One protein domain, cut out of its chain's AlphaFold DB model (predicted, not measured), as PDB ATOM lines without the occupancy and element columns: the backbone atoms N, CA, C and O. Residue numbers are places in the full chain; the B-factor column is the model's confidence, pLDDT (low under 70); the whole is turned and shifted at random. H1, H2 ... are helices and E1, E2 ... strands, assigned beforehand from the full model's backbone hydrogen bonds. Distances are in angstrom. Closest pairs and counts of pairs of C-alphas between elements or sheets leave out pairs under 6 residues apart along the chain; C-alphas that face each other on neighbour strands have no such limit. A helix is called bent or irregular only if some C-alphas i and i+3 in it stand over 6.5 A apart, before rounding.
ATOM      1  N   ILE A  37     -36.854  43.952  49.910       67.06
ATOM      2  CA  ILE A  37     -37.446  43.356  48.724       67.06
ATOM      3  C   ILE A  37     -37.558  41.872  49.038       67.06
ATOM      4  O   ILE A  37     -36.553  41.203  49.291       67.06
ATOM      5  N   SER A  38     -38.790  41.373  49.062       82.00
ATOM      6  CA  SER A  38     -39.046  39.960  49.303       82.00
ATOM      7  C   SER A  38     -38.307  39.101  48.264       82.00
ATOM      8  O   SER A  38     -38.136  39.508  47.111       82.00
ATOM      9  N   ASP A  39     -37.886  37.887  48.637       84.19
ATOM     10  CA  ASP A  39     -37.312  36.931  47.673       84.19
ATOM     11  C   ASP A  39     -38.289  36.683  46.497       84.19
ATOM     12  O   ASP A  39     -37.866  36.460  45.363       84.19
ATOM     13  N   TYR A  40     -39.601  36.804  46.746       87.19
ATOM     14  CA  TYR A  40     -40.637  36.783  45.717       87.19
ATOM     15  C   TYR A  40     -40.457  37.918  44.698       87.19
ATOM     16  O   TYR A  40     -40.343  37.653  43.502       87.19
ATOM     17  N   ASP A  41     -40.386  39.173  45.138       87.00
ATOM     18  CA  ASP A  41     -40.245  40.314  44.224       87.00
ATOM     19  C   ASP A  41     -38.907  40.279  43.476       87.00
ATOM     20  O   ASP A  41     -38.863  40.571  42.281       87.00
ATOM     21  N   ARG A  42     -37.832  39.827  44.139       84.69
ATOM     22  CA  ARG A  42     -36.507  39.670  43.517       84.69
ATOM     23  C   ARG A  42     -36.505  38.629  42.396       84.69
ATOM     24  O   ARG A  42     -35.810  38.807  41.402       84.69
ATOM     25  N   CYS A  43     -37.280  37.555  42.538       88.69
ATOM     26  CA  CYS A  43     -37.336  36.469  41.558       88.69
ATOM     27  C   CYS A  43     -38.412  36.666  40.484       88.69
ATOM     28  O   CYS A  43     -38.955  35.700  39.932       88.69
ATOM     29  N   SER A  44     -38.730  37.921  40.159       89.31
ATOM     30  CA  SER A  44     -39.546  38.238  38.996       89.31
ATOM     31  C   SER A  44     -38.859  37.829  37.685       89.31
ATOM     32  O   SER A  44     -37.649  38.024  37.566       89.31
ATOM     33  N   PRO A  45     -39.600  37.302  36.685       91.00
ATOM     34  CA  PRO A  45     -39.089  37.137  35.334       91.00
ATOM     35  C   PRO A  45     -38.433  38.419  34.835       91.00
ATOM     36  O   PRO A  45     -38.914  39.517  35.121       91.00
ATOM     37  N   PHE A  46     -37.353  38.258  34.088       88.38
ATOM     38  CA  PHE A  46     -36.586  39.358  33.537       88.38
ATOM     39  C   PHE A  46     -36.504  39.219  32.024       88.38
ATOM     40  O   PHE A  46     -36.464  38.115  31.478       88.38
ATOM     41  N   THR A  47     -36.454  40.349  31.338       88.88
ATOM     42  CA  THR A  47     -36.297  40.385  29.890       88.88
ATOM     43  C   THR A  47     -34.837  40.615  29.523       88.88
ATOM     44  O   THR A  47     -34.129  41.381  30.173       88.88
ATOM     45  N   CYS A  48     -34.388  39.948  28.464       88.06
ATOM     46  CA  CYS A  48     -33.116  40.236  27.817       88.06
ATOM     47  C   CYS A  48     -33.312  40.197  26.301       88.06
ATOM     48  O   CYS A  48     -33.740  39.179  25.747       88.06
ATOM     49  N   GLY A  49     -33.058  41.326  25.638       84.81
ATOM     50  CA  GLY A  49     -33.451  41.518  24.244       84.81
ATOM     51  C   GLY A  49     -34.961  41.328  24.067       84.81
ATOM     52  O   GLY A  49     -35.764  41.971  24.742       84.81
ATOM     53  N   ASN A  50     -35.349  40.420  23.173       87.31
ATOM     54  CA  ASN A  50     -36.743  40.061  22.890       87.31
ATOM     55  C   ASN A  50     -37.228  38.804  23.639       87.31
ATOM     56  O   ASN A  50     -38.319  38.308  23.354       87.31
ATOM     57  N   LEU A  51     -36.427  38.268  24.560       91.44
ATOM     58  CA  LEU A  51     -36.729  37.038  25.285       91.44
ATOM     59  C   LEU A  51     -37.080  37.337  26.741       91.44
ATOM     60  O   LEU A  51     -36.515  38.233  27.370       91.44
ATOM     61  N   ASN A  52     -38.012  36.553  27.280       91.69
ATOM     62  CA  ASN A  52     -38.403  36.606  28.682       91.69
ATOM     63  C   ASN A  52     -37.882  35.364  29.407       91.69
ATOM     64  O   ASN A  52     -38.210  34.233  29.042       91.69
ATOM     65  N   PHE A  53     -37.088  35.587  30.444       91.00
ATOM     66  CA  PHE A  53     -36.439  34.554  31.231       91.00
ATOM     67  C   PHE A  53     -37.086  34.462  32.608       91.00
ATOM     68  O   PHE A  53     -37.479  35.448  33.226       91.00
ATOM     69  N   SER A  54     -37.191  33.240  33.105       91.00
ATOM     70  CA  SER A  54     -37.608  32.943  34.473       91.00
ATOM     71  C   SER A  54     -36.816  31.738  34.968       91.00
ATOM     72  O   SER A  54     -36.029  31.173  34.208       91.00
ATOM     73  N   PHE A  55     -37.033  31.312  36.211       90.38
ATOM     74  CA  PHE A  55     -36.444  30.078  36.729       90.38
ATOM     75  C   PHE A  55     -36.533  28.925  35.694       90.38
ATOM     76  O   PHE A  55     -37.631  28.674  35.177       90.38
ATOM     77  N   PRO A  56     -35.427  28.216  35.380       90.56
ATOM     78  CA  PRO A  56     -34.179  28.125  36.150       90.56
ATOM     79  C   PRO A  56     -33.103  29.169  35.812       90.56
ATOM     80  O   PRO A  56     -32.024  29.102  36.391       90.56
ATOM     81  N   PHE A  57     -33.348  30.106  34.896       89.75
ATOM     82  CA  PHE A  57     -32.333  31.076  34.482       89.75
ATOM     83  C   PHE A  57     -32.056  32.117  35.561       89.75
ATOM     84  O   PHE A  57     -32.983  32.613  36.203       89.75
ATOM     85  N   LEU A  58     -30.783  32.480  35.714       86.50
ATOM     86  CA  LEU A  58     -30.373  33.636  36.506       86.50
ATOM     87  C   LEU A  58     -29.836  34.743  35.592       86.50
ATOM     88  O   LEU A  58     -29.193  34.468  34.581       86.50
ATOM     89  N   SER A  59     -30.108  35.994  35.949       84.00
ATOM     90  CA  SER A  59     -29.521  37.156  35.280       84.00
ATOM     91  C   SER A  59     -28.146  37.455  35.871       84.00
ATOM     92  O   SER A  59     -27.991  37.389  37.092       84.00
ATOM     93  N   TRP A  60     -27.185  37.853  35.032       73.25
ATOM     94  CA  TRP A  60     -25.881  38.347  35.487       73.25
ATOM     95  C   TRP A  60     -26.009  39.468  36.515       73.25
ATOM     96  O   TRP A  60     -25.357  39.426  37.545       73.25
ATOM     97  N   ASN A  61     -26.924  40.419  36.323       63.84
ATOM     98  CA  ASN A  61     -27.104  41.523  37.277       63.84
ATOM     99  C   ASN A  61     -27.686  41.067  38.629       63.84
ATOM    100  O   ASN A  61     -27.783  41.857  39.564       63.84
ATOM    101  N   SER A  62     -28.094  39.800  38.732       59.50
ATOM    102  CA  SER A  62     -28.576  39.151  39.951       59.50
ATOM    103  C   SER A  62     -27.569  38.139  40.529       59.50
ATOM    104  O   SER A  62     -27.892  37.455  41.500       59.50
ATOM    105  N   SER A  63     -26.359  38.047  39.961       53.97
ATOM    106  CA  SER A  63     -25.216  37.262  40.449       53.97
ATOM    107  C   SER A  63     -23.974  38.158  40.435       53.97
ATOM    108  O   SER A  63     -23.578  38.651  39.396       53.97
ATOM    109  N   VAL A  64     -23.293  38.461  41.523       50.47
ATOM    110  CA  VAL A  64     -22.486  37.540  42.312       50.47
ATOM    111  C   VAL A  64     -22.174  38.300  43.593       50.47
ATOM    112  O   VAL A  64     -21.230  39.070  43.643       50.47
ATOM    113  N   GLU A  65     -22.962  38.070  44.625       44.31
ATOM    114  CA  GLU A  65     -22.456  37.957  45.987       44.31
ATOM    115  C   GLU A  65     -23.222  36.788  46.599       44.31
ATOM    116  O   GLU A  65     -24.361  36.531  46.205       44.31
ATOM    117  N   ALA A  66     -22.559  36.014  47.454       51.03
ATOM    118  CA  ALA A  66     -22.956  34.698  47.951       51.03
ATOM    119  C   ALA A  66     -24.272  34.704  48.758       51.03
ATOM    120  O   ALA A  66     -24.298  34.445  49.960       51.03
ATOM    121  N   LEU A  67     -25.386  35.006  48.097       61.12
ATOM    122  CA  LEU A  67     -26.712  34.938  48.670       61.12
ATOM    123  C   LEU A  67     -27.072  33.456  48.826       61.12
ATOM    124  O   LEU A  67     -26.989  32.702  47.853       61.12
ATOM    125  N   PRO A  68     -27.524  33.020  50.014       69.31
ATOM    126  CA  PRO A  68     -27.936  31.635  50.229       69.31
ATOM    127  C   PRO A  68     -29.125  31.233  49.341       69.31
ATOM    128  O   PRO A  68     -29.364  30.043  49.154       69.31
ATOM    129  N   ARG A  69     -29.859  32.208  48.778       78.12
ATOM    130  CA  ARG A  69     -31.033  32.003  47.925       78.12
ATOM    131  C   ARG A  69     -30.969  32.820  46.633       78.12
ATOM    132  O   ARG A  69     -31.040  34.052  46.667       78.12
ATOM    133  N   SER A  70     -30.905  32.139  45.495       85.25
ATOM    134  CA  SER A  70     -30.893  32.722  44.148       85.25
ATOM    135  C   SER A  70     -32.225  32.514  43.418       85.25
ATOM    136  O   SER A  70     -33.041  31.669  43.782       85.25
ATOM    137  N   CYS A  71     -32.446  33.278  42.348       88.31
ATOM    138  CA  CYS A  71     -33.649  33.176  41.508       88.31
ATOM    139  C   CYS A  71     -33.511  32.191  40.336       88.31
ATOM    140  O   CYS A  71     -34.441  32.018  39.553       88.31
ATOM    141  N   GLY A  72     -32.358  31.531  40.226       88.25
ATOM    142  CA  GLY A  72     -32.053  30.548  39.195       88.25
ATOM    143  C   GLY A  72     -31.041  29.516  39.684       88.25
ATOM    144  O   GLY A  72     -30.477  29.651  40.775       88.25
ATOM    145  N   LEU A  73     -30.846  28.476  38.882       85.50
ATOM    146  CA  LEU A  73     -29.945  27.367  39.171       85.50
ATOM    147  C   LEU A  73     -28.502  27.699  38.755       85.50
ATOM    148  O   LEU A  73     -28.295  28.345  37.724       85.50
ATOM    149  N   PRO A  74     -27.492  27.205  39.491       81.00
ATOM    150  CA  PRO A  74     -26.111  27.222  39.021       81.00
ATOM    151  C   PRO A  74     -25.992  26.596  37.621       81.00
ATOM    152  O   PRO A  74     -26.618  25.574  37.346       81.00
ATOM    153  N   GLY A  75     -25.206  27.212  36.735       80.25
ATOM    154  CA  GLY A  75     -25.038  26.756  35.345       80.25
ATOM    155  C   GLY A  75     -26.095  27.265  34.352       80.25
ATOM    156  O   GLY A  75     -25.990  26.974  33.166       80.25
ATOM    157  N   TYR A  76     -27.076  28.055  34.807       85.38
ATOM    158  CA  TYR A  76     -28.111  28.675  33.965       85.38
ATOM    159  C   TYR A  76     -27.966  30.198  33.882       85.38
ATOM    160  O   TYR A  76     -28.951  30.939  33.938       85.38
ATOM    161  N   LEU A  77     -26.721  30.667  33.798       86.56
ATOM    162  CA  LEU A  77     -26.395  32.086  33.786       86.56
ATOM    163  C   LEU A  77     -26.633  32.715  32.417       86.56
ATOM    164  O   LEU A  77     -25.977  32.354  31.442       86.56
ATOM    165  N   ILE A  78     -27.537  33.694  32.387       89.06
ATOM    166  CA  ILE A  78     -27.790  34.557  31.240       89.06
ATOM    167  C   ILE A  78     -26.989  35.845  31.406       89.06
ATOM    168  O   ILE A  78     -27.271  36.674  32.277       89.06
ATOM    169  N   LEU A  79     -25.996  36.010  30.542       88.56
ATOM    170  CA  LEU A  79     -25.327  37.276  30.314       88.56
ATOM    171  C   LEU A  79     -26.209  38.136  29.413       88.56
ATOM    172  O   LEU A  79     -26.676  37.703  28.357       88.56
ATOM    173  N   CYS A  80     -26.456  39.356  29.868       81.75
ATOM    174  CA  CYS A  80     -27.263  40.316  29.147       81.75
ATOM    175  C   CYS A  80     -26.754  41.721  29.425       81.75
ATOM    176  O   CYS A  80     -26.700  42.131  30.587       81.75
ATOM    177  N   ASP A  81     -26.454  42.479  28.377       76.31
ATOM    178  CA  ASP A  81     -26.320  43.918  28.503       76.31
ATOM    179  C   ASP A  81     -27.686  44.571  28.255       76.31
ATOM    180  O   ASP A  81     -28.171  44.720  27.129       76.31
ATOM    181  N   ILE A  82     -28.324  44.952  29.362       66.25
ATOM    182  CA  ILE A  82     -29.644  45.596  29.380       66.25
ATOM    183  C   ILE A  82     -29.602  46.952  28.648       66.25
ATOM    184  O   ILE A  82     -30.635  47.426  28.177       66.25
ATOM    185  N   SER A  83     -28.423  47.568  28.512       64.94
ATOM    186  CA  SER A  83     -28.267  48.896  27.913       64.94
ATOM    187  C   SER A  83     -28.111  48.888  26.387       64.94
ATOM    188  O   SER A  83     -28.396  49.902  25.750       64.94
ATOM    189  N   SER A  84     -27.721  47.760  25.781       61.44
ATOM    190  CA  SER A  84     -27.281  47.721  24.374       61.44
ATOM    191  C   SER A  84     -28.132  46.865  23.430       61.44
ATOM    192  O   SER A  84     -27.739  46.664  22.283       61.44
ATOM    193  N   GLN A  85     -29.304  46.368  23.858       65.75
ATOM    194  CA  GLN A  85     -30.089  45.371  23.096       65.75
ATOM    195  C   GLN A  85     -29.251  44.148  22.675       65.75
ATOM    196  O   GLN A  85     -29.594  43.450  21.717       65.75
ATOM    197  N   SER A  86     -28.149  43.878  23.384       76.94
ATOM    198  CA  SER A  86     -27.298  42.732  23.106       76.94
ATOM    199  C   SER A  86     -28.123  41.448  23.182       76.94
ATOM    200  O   SER A  86     -29.015  41.345  24.037       76.94
ATOM    201  N   PRO A  87     -27.841  40.457  22.331       85.50
ATOM    202  CA  PRO A  87     -28.524  39.185  22.429       85.50
ATOM    203  C   PRO A  87     -28.204  38.502  23.762       85.50
ATOM    204  O   PRO A  87     -27.102  38.624  24.285       85.50
ATOM    205  N   ALA A  88     -29.174  37.760  24.293       91.19
ATOM    206  CA  ALA A  88     -28.972  36.971  25.499       91.19
ATOM    207  C   ALA A  88     -27.934  35.872  25.245       91.19
ATOM    208  O   ALA A  88     -28.049  35.115  24.277       91.19
ATOM    209  N   GLU A  89     -26.963  35.752  26.139       91.81
ATOM    210  CA  GLU A  89     -25.917  34.738  26.073       91.81
ATOM    211  C   GLU A  89     -26.023  33.803  27.276       91.81
ATOM    212  O   GLU A  89     -26.041  34.241  28.421       91.81
ATOM    213  N   LEU A  90     -26.105  32.501  27.024       89.50
ATOM    214  CA  LEU A  90     -26.045  31.474  28.054       89.50
ATOM    215  C   LEU A  90     -24.609  30.962  28.140       89.50
ATOM    216  O   LEU A  90     -24.091  30.415  27.163       89.50
ATOM    217  N   ILE A  91     -23.994  31.079  29.319       83.19
ATOM    218  CA  ILE A  91     -22.734  30.378  29.574       83.19
ATOM    219  C   ILE A  91     -23.051  28.927  29.915       83.19
ATOM    220  O   ILE A  91     -23.709  28.633  30.913       83.19
ATOM    221  N   PHE A  92     -22.545  28.022  29.091       75.88
ATOM    222  CA  PHE A  92     -22.729  26.591  29.239       75.88
ATOM    223  C   PHE A  92     -21.417  25.875  28.899       75.88
ATOM    224  O   PHE A  92     -20.895  26.029  27.797       75.88
ATOM    225  N   PHE A  93     -20.868  25.116  29.855       70.19
ATOM    226  CA  PHE A  93     -19.589  24.394  29.721       70.19
ATOM    227  C   PHE A  93     -18.431  25.265  29.209       70.19
ATOM    228  O   PHE A  93     -17.804  24.958  28.189       70.19
ATOM    229  N   ASP A  94     -18.192  26.388  29.893       76.75
ATOM    230  CA  ASP A  94     -17.131  27.349  29.557       76.75
ATOM    231  C   ASP A  94     -17.190  27.816  28.095       76.75
ATOM    232  O   ASP A  94     -16.179  28.065  27.431       76.75
ATOM    233  N   ARG A  95     -18.407  27.873  27.553       83.94
ATOM    234  CA  ARG A  95     -18.711  28.477  26.265       83.94
ATOM    235  C   ARG A  95     -19.887  29.409  26.412       83.94
ATOM    236  O   ARG A  95     -20.849  29.084  27.102       83.94
ATOM    237  N   SER A  96     -19.826  30.521  25.702       88.38
ATOM    238  CA  SER A  96     -21.006  31.337  25.484       88.38
ATOM    239  C   SER A  96     -21.778  30.809  24.278       88.38
ATOM    240  O   SER A  96     -21.197  30.540  23.223       88.38
ATOM    241  N   TYR A  97     -23.086  30.652  24.449       92.19
ATOM    242  CA  TYR A  97     -24.026  30.373  23.375       92.19
ATOM    243  C   TYR A  97     -25.072  31.474  23.330       92.19
ATOM    244  O   TYR A  97     -25.682  31.809  24.343       92.19
ATOM    245  N   GLN A  98     -25.353  31.981  22.137       93.88
ATOM    246  CA  GLN A  98     -26.457  32.908  21.958       93.88
ATOM    247  C   GLN A  98     -27.782  32.161  22.146       93.88
ATOM    248  O   GLN A  98     -28.034  31.146  21.490       93.88
ATOM    249  N   VAL A  99     -28.650  32.685  23.007       93.88
ATOM    250  CA  VAL A  99     -30.019  32.200  23.158       93.88
ATOM    251  C   VAL A  99     -30.873  32.829  22.070       93.88
ATOM    252  O   VAL A  99     -31.099  34.038  22.053       93.88
ATOM    253  N   ARG A 100     -31.366  32.000  21.150       92.75
ATOM    254  CA  ARG A 100     -32.157  32.472  20.012       92.75
ATOM    255  C   ARG A 100     -33.652  32.450  20.276       92.75
ATOM    256  O   ARG A 100     -34.369  33.328  19.804       92.75
ATOM    257  N   ASN A 101     -34.131  31.424  20.972       92.69
ATOM    258  CA  ASN A 101     -35.544  31.303  21.295       92.69
ATOM    259  C   ASN A 101     -35.776  30.412  22.516       92.69
ATOM    260  O   ASN A 101     -34.940  29.568  22.843       92.69
ATOM    261  N   ILE A 102     -36.939  30.568  23.143       92.19
ATOM    262  CA  ILE A 102     -37.405  29.722  24.241       92.19
ATOM    263  C   ILE A 102     -38.804  29.227  23.890       92.19
ATOM    264  O   ILE A 102     -39.721  30.016  23.670       92.19
ATOM    265  N   TYR A 103     -38.968  27.912  23.852       90.94
ATOM    266  CA  TYR A 103     -40.246  27.257  23.626       90.94
ATOM    267  C   TYR A 103     -40.804  26.717  24.943       90.94
ATOM    268  O   TYR A 103     -40.042  26.175  25.753       90.94
ATOM    269  N   PRO A 104     -42.123  26.832  25.171       89.75
ATOM    270  CA  PRO A 104     -42.757  26.240  26.340       89.75
ATOM    271  C   PRO A 104     -42.640  24.705  26.320       89.75
ATOM    272  O   PRO A 104     -42.389  24.120  25.261       89.75
ATOM    273  N   PRO A 105     -42.839  24.042  27.474       87.69
ATOM    274  CA  PRO A 105     -42.975  22.592  27.535       87.69
ATOM    275  C   PRO A 105     -43.992  22.063  26.511       87.69
ATOM    276  O   PRO A 105     -45.044  22.689  26.330       87.69
ATOM    277  N   PRO A 106     -43.724  20.921  25.856       86.38
ATOM    278  CA  PRO A 106     -44.674  20.324  24.930       86.38
ATOM    279  C   PRO A 106     -45.956  19.898  25.668       86.38
ATOM    280  O   PRO A 106     -45.883  19.422  26.807       86.38
ATOM    281  N   PRO A 107     -47.141  20.050  25.049       86.62
ATOM    282  CA  PRO A 107     -48.391  19.609  25.652       86.62
ATOM    283  C   PRO A 107     -48.473  18.069  25.722       86.62
ATOM    284  O   PRO A 107     -47.810  17.371  24.950       86.62
ATOM    285  N   PRO A 108     -49.318  17.507  26.607       85.38
ATOM    286  CA  PRO A 108     -49.646  16.081  26.587       85.38
ATOM    287  C   PRO A 108     -50.140  15.643  25.193       85.38
ATOM    288  O   PRO A 108     -50.827  16.424  24.531       85.38
ATOM    289  N   PRO A 109     -49.827  14.417  24.728       88.06
ATOM    290  CA  PRO A 109     -49.314  13.264  25.478       88.06
ATOM    291  C   PRO A 109     -47.776  13.145  25.526       88.06
ATOM    292  O   PRO A 109     -47.263  12.077  25.864       88.06
ATOM    293  N   SER A 110     -47.022  14.190  25.166       84.12
ATOM    294  CA  SER A 110     -45.554  14.139  25.192       84.12
ATOM    295  C   SER A 110     -45.004  13.851  26.602       84.12
ATOM    296  O   SER A 110     -45.609  14.274  27.590       84.12
ATOM    297  N   PRO A 111     -43.848  13.163  26.723       83.12
ATOM    298  CA  PRO A 111     -43.195  12.959  28.012       83.12
ATOM    299  C   PRO A 111     -42.971  14.291  28.749       83.12
ATOM    300  O   PRO A 111     -42.585  15.281  28.113       83.12
ATOM    301  N   PRO A 248     -35.177  20.092  32.240       86.06
ATOM    302  CA  PRO A 248     -36.035  19.160  32.950       86.06
ATOM    303  C   PRO A 248     -37.288  19.848  33.498       86.06
ATOM    304  O   PRO A 248     -37.327  21.055  33.748       86.06
ATOM    305  N   ALA A 249     -38.332  19.048  33.705       86.94
ATOM    306  CA  ALA A 249     -39.540  19.497  34.379       86.94
ATOM    307  C   ALA A 249     -39.305  19.540  35.897       86.94
ATOM    308  O   ALA A 249     -39.246  18.505  36.560       86.94
ATOM    309  N   PHE A 250     -39.208  20.744  36.456       88.12
ATOM    310  CA  PHE A 250     -39.081  20.959  37.898       88.12
ATOM    311  C   PHE A 250     -40.457  20.918  38.566       88.12
ATOM    312  O   PHE A 250     -41.157  21.932  38.613       88.12
ATOM    313  N   LYS A 251     -40.872  19.744  39.056       86.44
ATOM    314  CA  LYS A 251     -42.218  19.530  39.623       86.44
ATOM    315  C   LYS A 251     -42.532  20.501  40.762       86.44
ATOM    316  O   LYS A 251     -43.612  21.083  40.779       86.44
ATOM    317  N   GLU A 252     -41.574  20.725  41.654       87.62
ATOM    318  CA  GLU A 252     -41.674  21.640  42.795       87.62
ATOM    319  C   GLU A 252     -41.951  23.071  42.326       87.62
ATOM    320  O   GLU A 252     -42.794  23.775  42.883       87.62
ATOM    321  N   CYS A 253     -41.283  23.482  41.247       90.38
ATOM    322  CA  CYS A 253     -41.483  24.793  40.652       90.38
ATOM    323  C   CYS A 253     -42.843  24.902  39.946       90.38
ATOM    324  O   CYS A 253     -43.513  25.929  40.049       90.38
ATOM    325  N   SER A 254     -43.289  23.846  39.263       89.06
ATOM    326  CA  SER A 254     -44.623  23.811  38.655       89.06
ATOM    327  C   SER A 254     -45.723  23.967  39.708       89.06
ATOM    328  O   SER A 254     -46.610  24.799  39.531       89.06
ATOM    329  N   SER A 255     -45.638  23.245  40.831       90.69
ATOM    330  CA  SER A 255     -46.582  23.385  41.950       90.69
ATOM    331  C   SER A 255     -46.548  24.785  42.570       90.69
ATOM    332  O   SER A 255     -47.602  25.356  42.831       90.69
ATOM    333  N   CYS A 256     -45.356  25.364  42.736       93.19
ATOM    334  CA  CYS A 256     -45.185  26.730  43.235       93.19
ATOM    335  C   CYS A 256     -45.885  27.775  42.350       93.19
ATOM    336  O   CYS A 256     -46.574  28.666  42.841       93.19
ATOM    337  N   LYS A 257     -45.753  27.646  41.025       90.88
ATOM    338  CA  LYS A 257     -46.381  28.572  40.072       90.88
ATOM    339  C   LYS A 257     -47.913  28.505  40.109       90.88
ATOM    340  O   LYS A 257     -48.555  29.528  39.901       90.88
ATOM    341  N   VAL A 258     -48.499  27.340  40.411       91.12
ATOM    342  CA  VAL A 258     -49.963  27.173  40.536       91.12
ATOM    343  C   VAL A 258     -50.530  27.997  41.695       91.12
ATOM    344  O   VAL A 258     -51.617  28.553  41.565       91.12
ATOM    345  N   THR A 259     -49.796  28.138  42.801       90.69
ATOM    346  CA  THR A 259     -50.214  28.964  43.948       90.69
ATOM    347  C   THR A 259     -49.868  30.447  43.780       90.69
ATOM    348  O   THR A 259     -50.018  31.222  44.720       90.69
ATOM    349  N   GLY A 260     -49.387  30.854  42.599       90.38
ATOM    350  CA  GLY A 260     -48.921  32.214  42.331       90.38
ATOM    351  C   GLY A 260     -47.528  32.520  42.887       90.38
ATOM    352  O   GLY A 260     -47.116  33.675  42.850       90.38
ATOM    353  N   GLY A 261     -46.803  31.516  43.388       92.56
ATOM    354  CA  GLY A 261     -45.435  31.661  43.876       92.56
ATOM    355  C   GLY A 261     -44.400  31.734  42.749       92.56
ATOM    356  O   GLY A 261     -44.673  31.463  41.574       92.56
ATOM    357  N   ARG A 262     -43.168  32.092  43.115       92.88
ATOM    358  CA  ARG A 262     -42.007  32.165  42.219       92.88
ATOM    359  C   ARG A 262     -40.916  31.224  42.703       92.88
ATOM    360  O   ARG A 262     -40.631  31.133  43.891       92.88
ATOM    361  N   CYS A 263     -40.302  30.520  41.765       93.00
ATOM    362  CA  CYS A 263     -39.282  29.533  42.083       93.00
ATOM    363  C   CYS A 263     -37.919  30.196  42.277       93.00
ATOM    364  O   CYS A 263     -37.580  31.147  41.573       93.00
ATOM    365  N   GLY A 264     -37.124  29.627  43.172       91.06
ATOM    366  CA  GLY A 264     -35.718  29.953  43.350       91.06
ATOM    367  C   GLY A 264     -34.911  28.724  43.733       91.06
ATOM    368  O   GLY A 264     -35.404  27.595  43.705       91.06
ATOM    369  N   TYR A 265     -33.663  28.952  44.104       89.75
ATOM    370  CA  TYR A 265     -32.730  27.921  44.518       89.75
ATOM    371  C   TYR A 265     -32.081  28.314  45.841       89.75
ATOM    372  O   TYR A 265     -31.570  29.421  45.977       89.75
ATOM    373  N   ASP A 266     -32.118  27.410  46.815       87.38
ATOM    374  CA  ASP A 266     -31.390  27.544  48.073       87.38
ATOM    375  C   ASP A 266     -30.071  26.777  47.946       87.38
ATOM    376  O   ASP A 266     -30.065  25.546  47.862       87.38
ATOM    377  N   ALA A 267     -28.957  27.508  47.899       83.38
ATOM    378  CA  ALA A 267     -27.626  26.933  47.737       83.38
ATOM    379  C   ALA A 267     -27.173  26.167  48.988       83.38
ATOM    380  O   ALA A 267     -26.497  25.147  48.863       83.38
ATOM    381  N   GLY A 268     -27.587  26.612  50.180       83.62
ATOM    382  CA  GLY A 268     -27.246  25.952  51.442       83.62
ATOM    383  C   GLY A 268     -27.891  24.573  51.577       83.62
ATOM    384  O   GLY A 268     -27.317  23.675  52.187       83.62
ATOM    385  N   GLN A 269     -29.064  24.389  50.971       84.19
ATOM    386  CA  GLN A 269     -29.806  23.124  50.983       84.19
ATOM    387  C   GLN A 269     -29.769  22.388  49.640       84.19
ATOM    388  O   GLN A 269     -30.343  21.308  49.526       84.19
ATOM    389  N   SER A 270     -29.116  22.976  48.634       84.69
ATOM    390  CA  SER A 270     -29.055  22.484  47.257       84.69
ATOM    391  C   SER A 270     -30.418  22.029  46.727       84.69
ATOM    392  O   SER A 270     -30.560  20.908  46.246       84.69
ATOM    393  N   ARG A 271     -31.449  22.880  46.852       88.06
ATOM    394  CA  ARG A 271     -32.821  22.540  46.440       88.06
ATOM    395  C   ARG A 271     -33.587  23.708  45.842       88.06
ATOM    396  O   ARG A 271     -33.317  24.873  46.125       88.06
ATOM    397  N   ILE A 272     -34.601  23.368  45.054       90.31
ATOM    398  CA  ILE A 272     -35.573  24.329  44.534       90.31
ATOM    399  C   ILE A 272     -36.498  24.754  45.671       90.31
ATOM    400  O   ILE A 272     -36.997  23.918  46.426       90.31
ATOM    401  N   VAL A 273     -36.727  26.057  45.784       91.75
ATOM    402  CA  VAL A 273     -37.603  26.664  46.789       91.75
ATOM    403  C   VAL A 273     -38.715  27.466  46.123       91.75
ATOM    404  O   VAL A 273     -38.578  27.919  44.987       91.75
ATOM    405  N   CYS A 274     -39.827  27.624  46.839       93.38
ATOM    406  CA  CYS A 274     -40.959  28.436  46.419       93.38
ATOM    407  C   CYS A 274     -41.041  29.692  47.286       93.38
ATOM    408  O   CYS A 274     -41.181  29.596  48.505       93.38
ATOM    409  N   PHE A 275     -40.966  30.859  46.656       91.12
ATOM    410  CA  PHE A 275     -41.217  32.145  47.288       91.12
ATOM    411  C   PHE A 275     -42.667  32.531  47.035       91.12
ATOM    412  O   PHE A 275     -43.102  32.593  45.887       91.12
ATOM    413  N   ASN A 276     -43.412  32.776  48.106       88.69
ATOM    414  CA  ASN A 276     -44.793  33.237  48.041       88.69
ATOM    415  C   ASN A 276     -44.845  34.742  48.308       88.69
ATOM    416  O   ASN A 276     -43.916  35.296  48.900       88.69
ATOM    417  N   LYS A 277     -45.920  35.375  47.837       80.69
ATOM    418  CA  LYS A 277     -46.219  36.780  48.111       80.69
ATOM    419  C   LYS A 277     -46.658  36.985  49.559       80.69
ATOM    420  O   LYS A 277     -47.309  36.063  50.098       80.69
TER     421      LYS A 277
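This is residues 37 to 111 and 248 to 277 of the 277 residues of an uncharacterized protein of Rhizophora mucronata (UniProt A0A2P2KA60). You are looking at two small lobes of strands: one holds the strongly twisted sheet E3, E4, E5 with the hairpin E1 and E2 near its bent strand E5, and the other holds the hairpin E6 and E7 with H2 packed on it and the short H1 near its Arg 262 and Phe 275, while the long winding link from E2 to E3 leaves the first lobe, reaches E6 with residues 69 to 70 and comes back to the first lobe. The link, residues 54 to 76, pairs briefly with a strand of each lobe. The printed part has 105 residues, in the order H1 E1 E2 E3 E4 E5 H2 E6 E7; its three sheets are antiparallel, and the class is mixed, helices and strands, with 44 residues, under half, in named elements. It is compact, with a radius of gyration of the C-alphas of 14.1 A and spans of 39 by 35 by 25 A.

Start at H1, residues 39 to 42, too short for any O i to N i+4 pair. Next comes the hairpin of E1, residues 46 to 48, and E2, residues 51 to 53, where N 46 and O 53 are 2.9 A apart. E3, residues 77 to 79, E4, residues 89 to 92, and E5, residues 95 to 103, form a meander, each strand the antiparallel neighbour of the one before: look for N 79 and O 89 at 2.8 A and N 90 and O 97 at 2.8 A. E5 bends by 65 degrees at residue 100, and the closest C-alphas of E2 and E5, Leu 51 and Asn 101, are 7.1 A apart. E2 and E3 are apart. Residues 58 to 59 pair with residues 77 to 78 of E3, parallel. Past the cut find H2, residues 251 to 258, with every O i to N i+4 pair within hydrogen-bond range, then the hairpin of E6, residues 262 to 266, and E7, residues 271 to 275, with N 264 and O 273 at 2.9 A. The closest C-alphas of H2 and E7, Cys 256 and Cys 274, are 5.6 A apart. Residues 69 to 70 pair with residues 265 to 266 of E6, antiparallel.

Find C-alpha 39 at (-37.312, 36.931, 47.673), where H1 begins. E5, 21.7 A long, runs from C-alpha 95 at (-18.711, 28.477, 26.265) to residue 103. H2 is 10.9 A long, E6 13.0 A, and E7 12.8 A, ending at C-alpha 275, (-41.217, 32.145, 47.288).

The C-alphas farthest apart, Glu 65 and Pro 109, are 41.9 A apart. Residues 112 to 247 are not printed, and C-alphas 111 and 248 are 10.7 A apart across the cut. E2 to E3 is a long link. The model's pLDDT is under 70 at residue 37, residues 61 to 68 and residues 82 to 85.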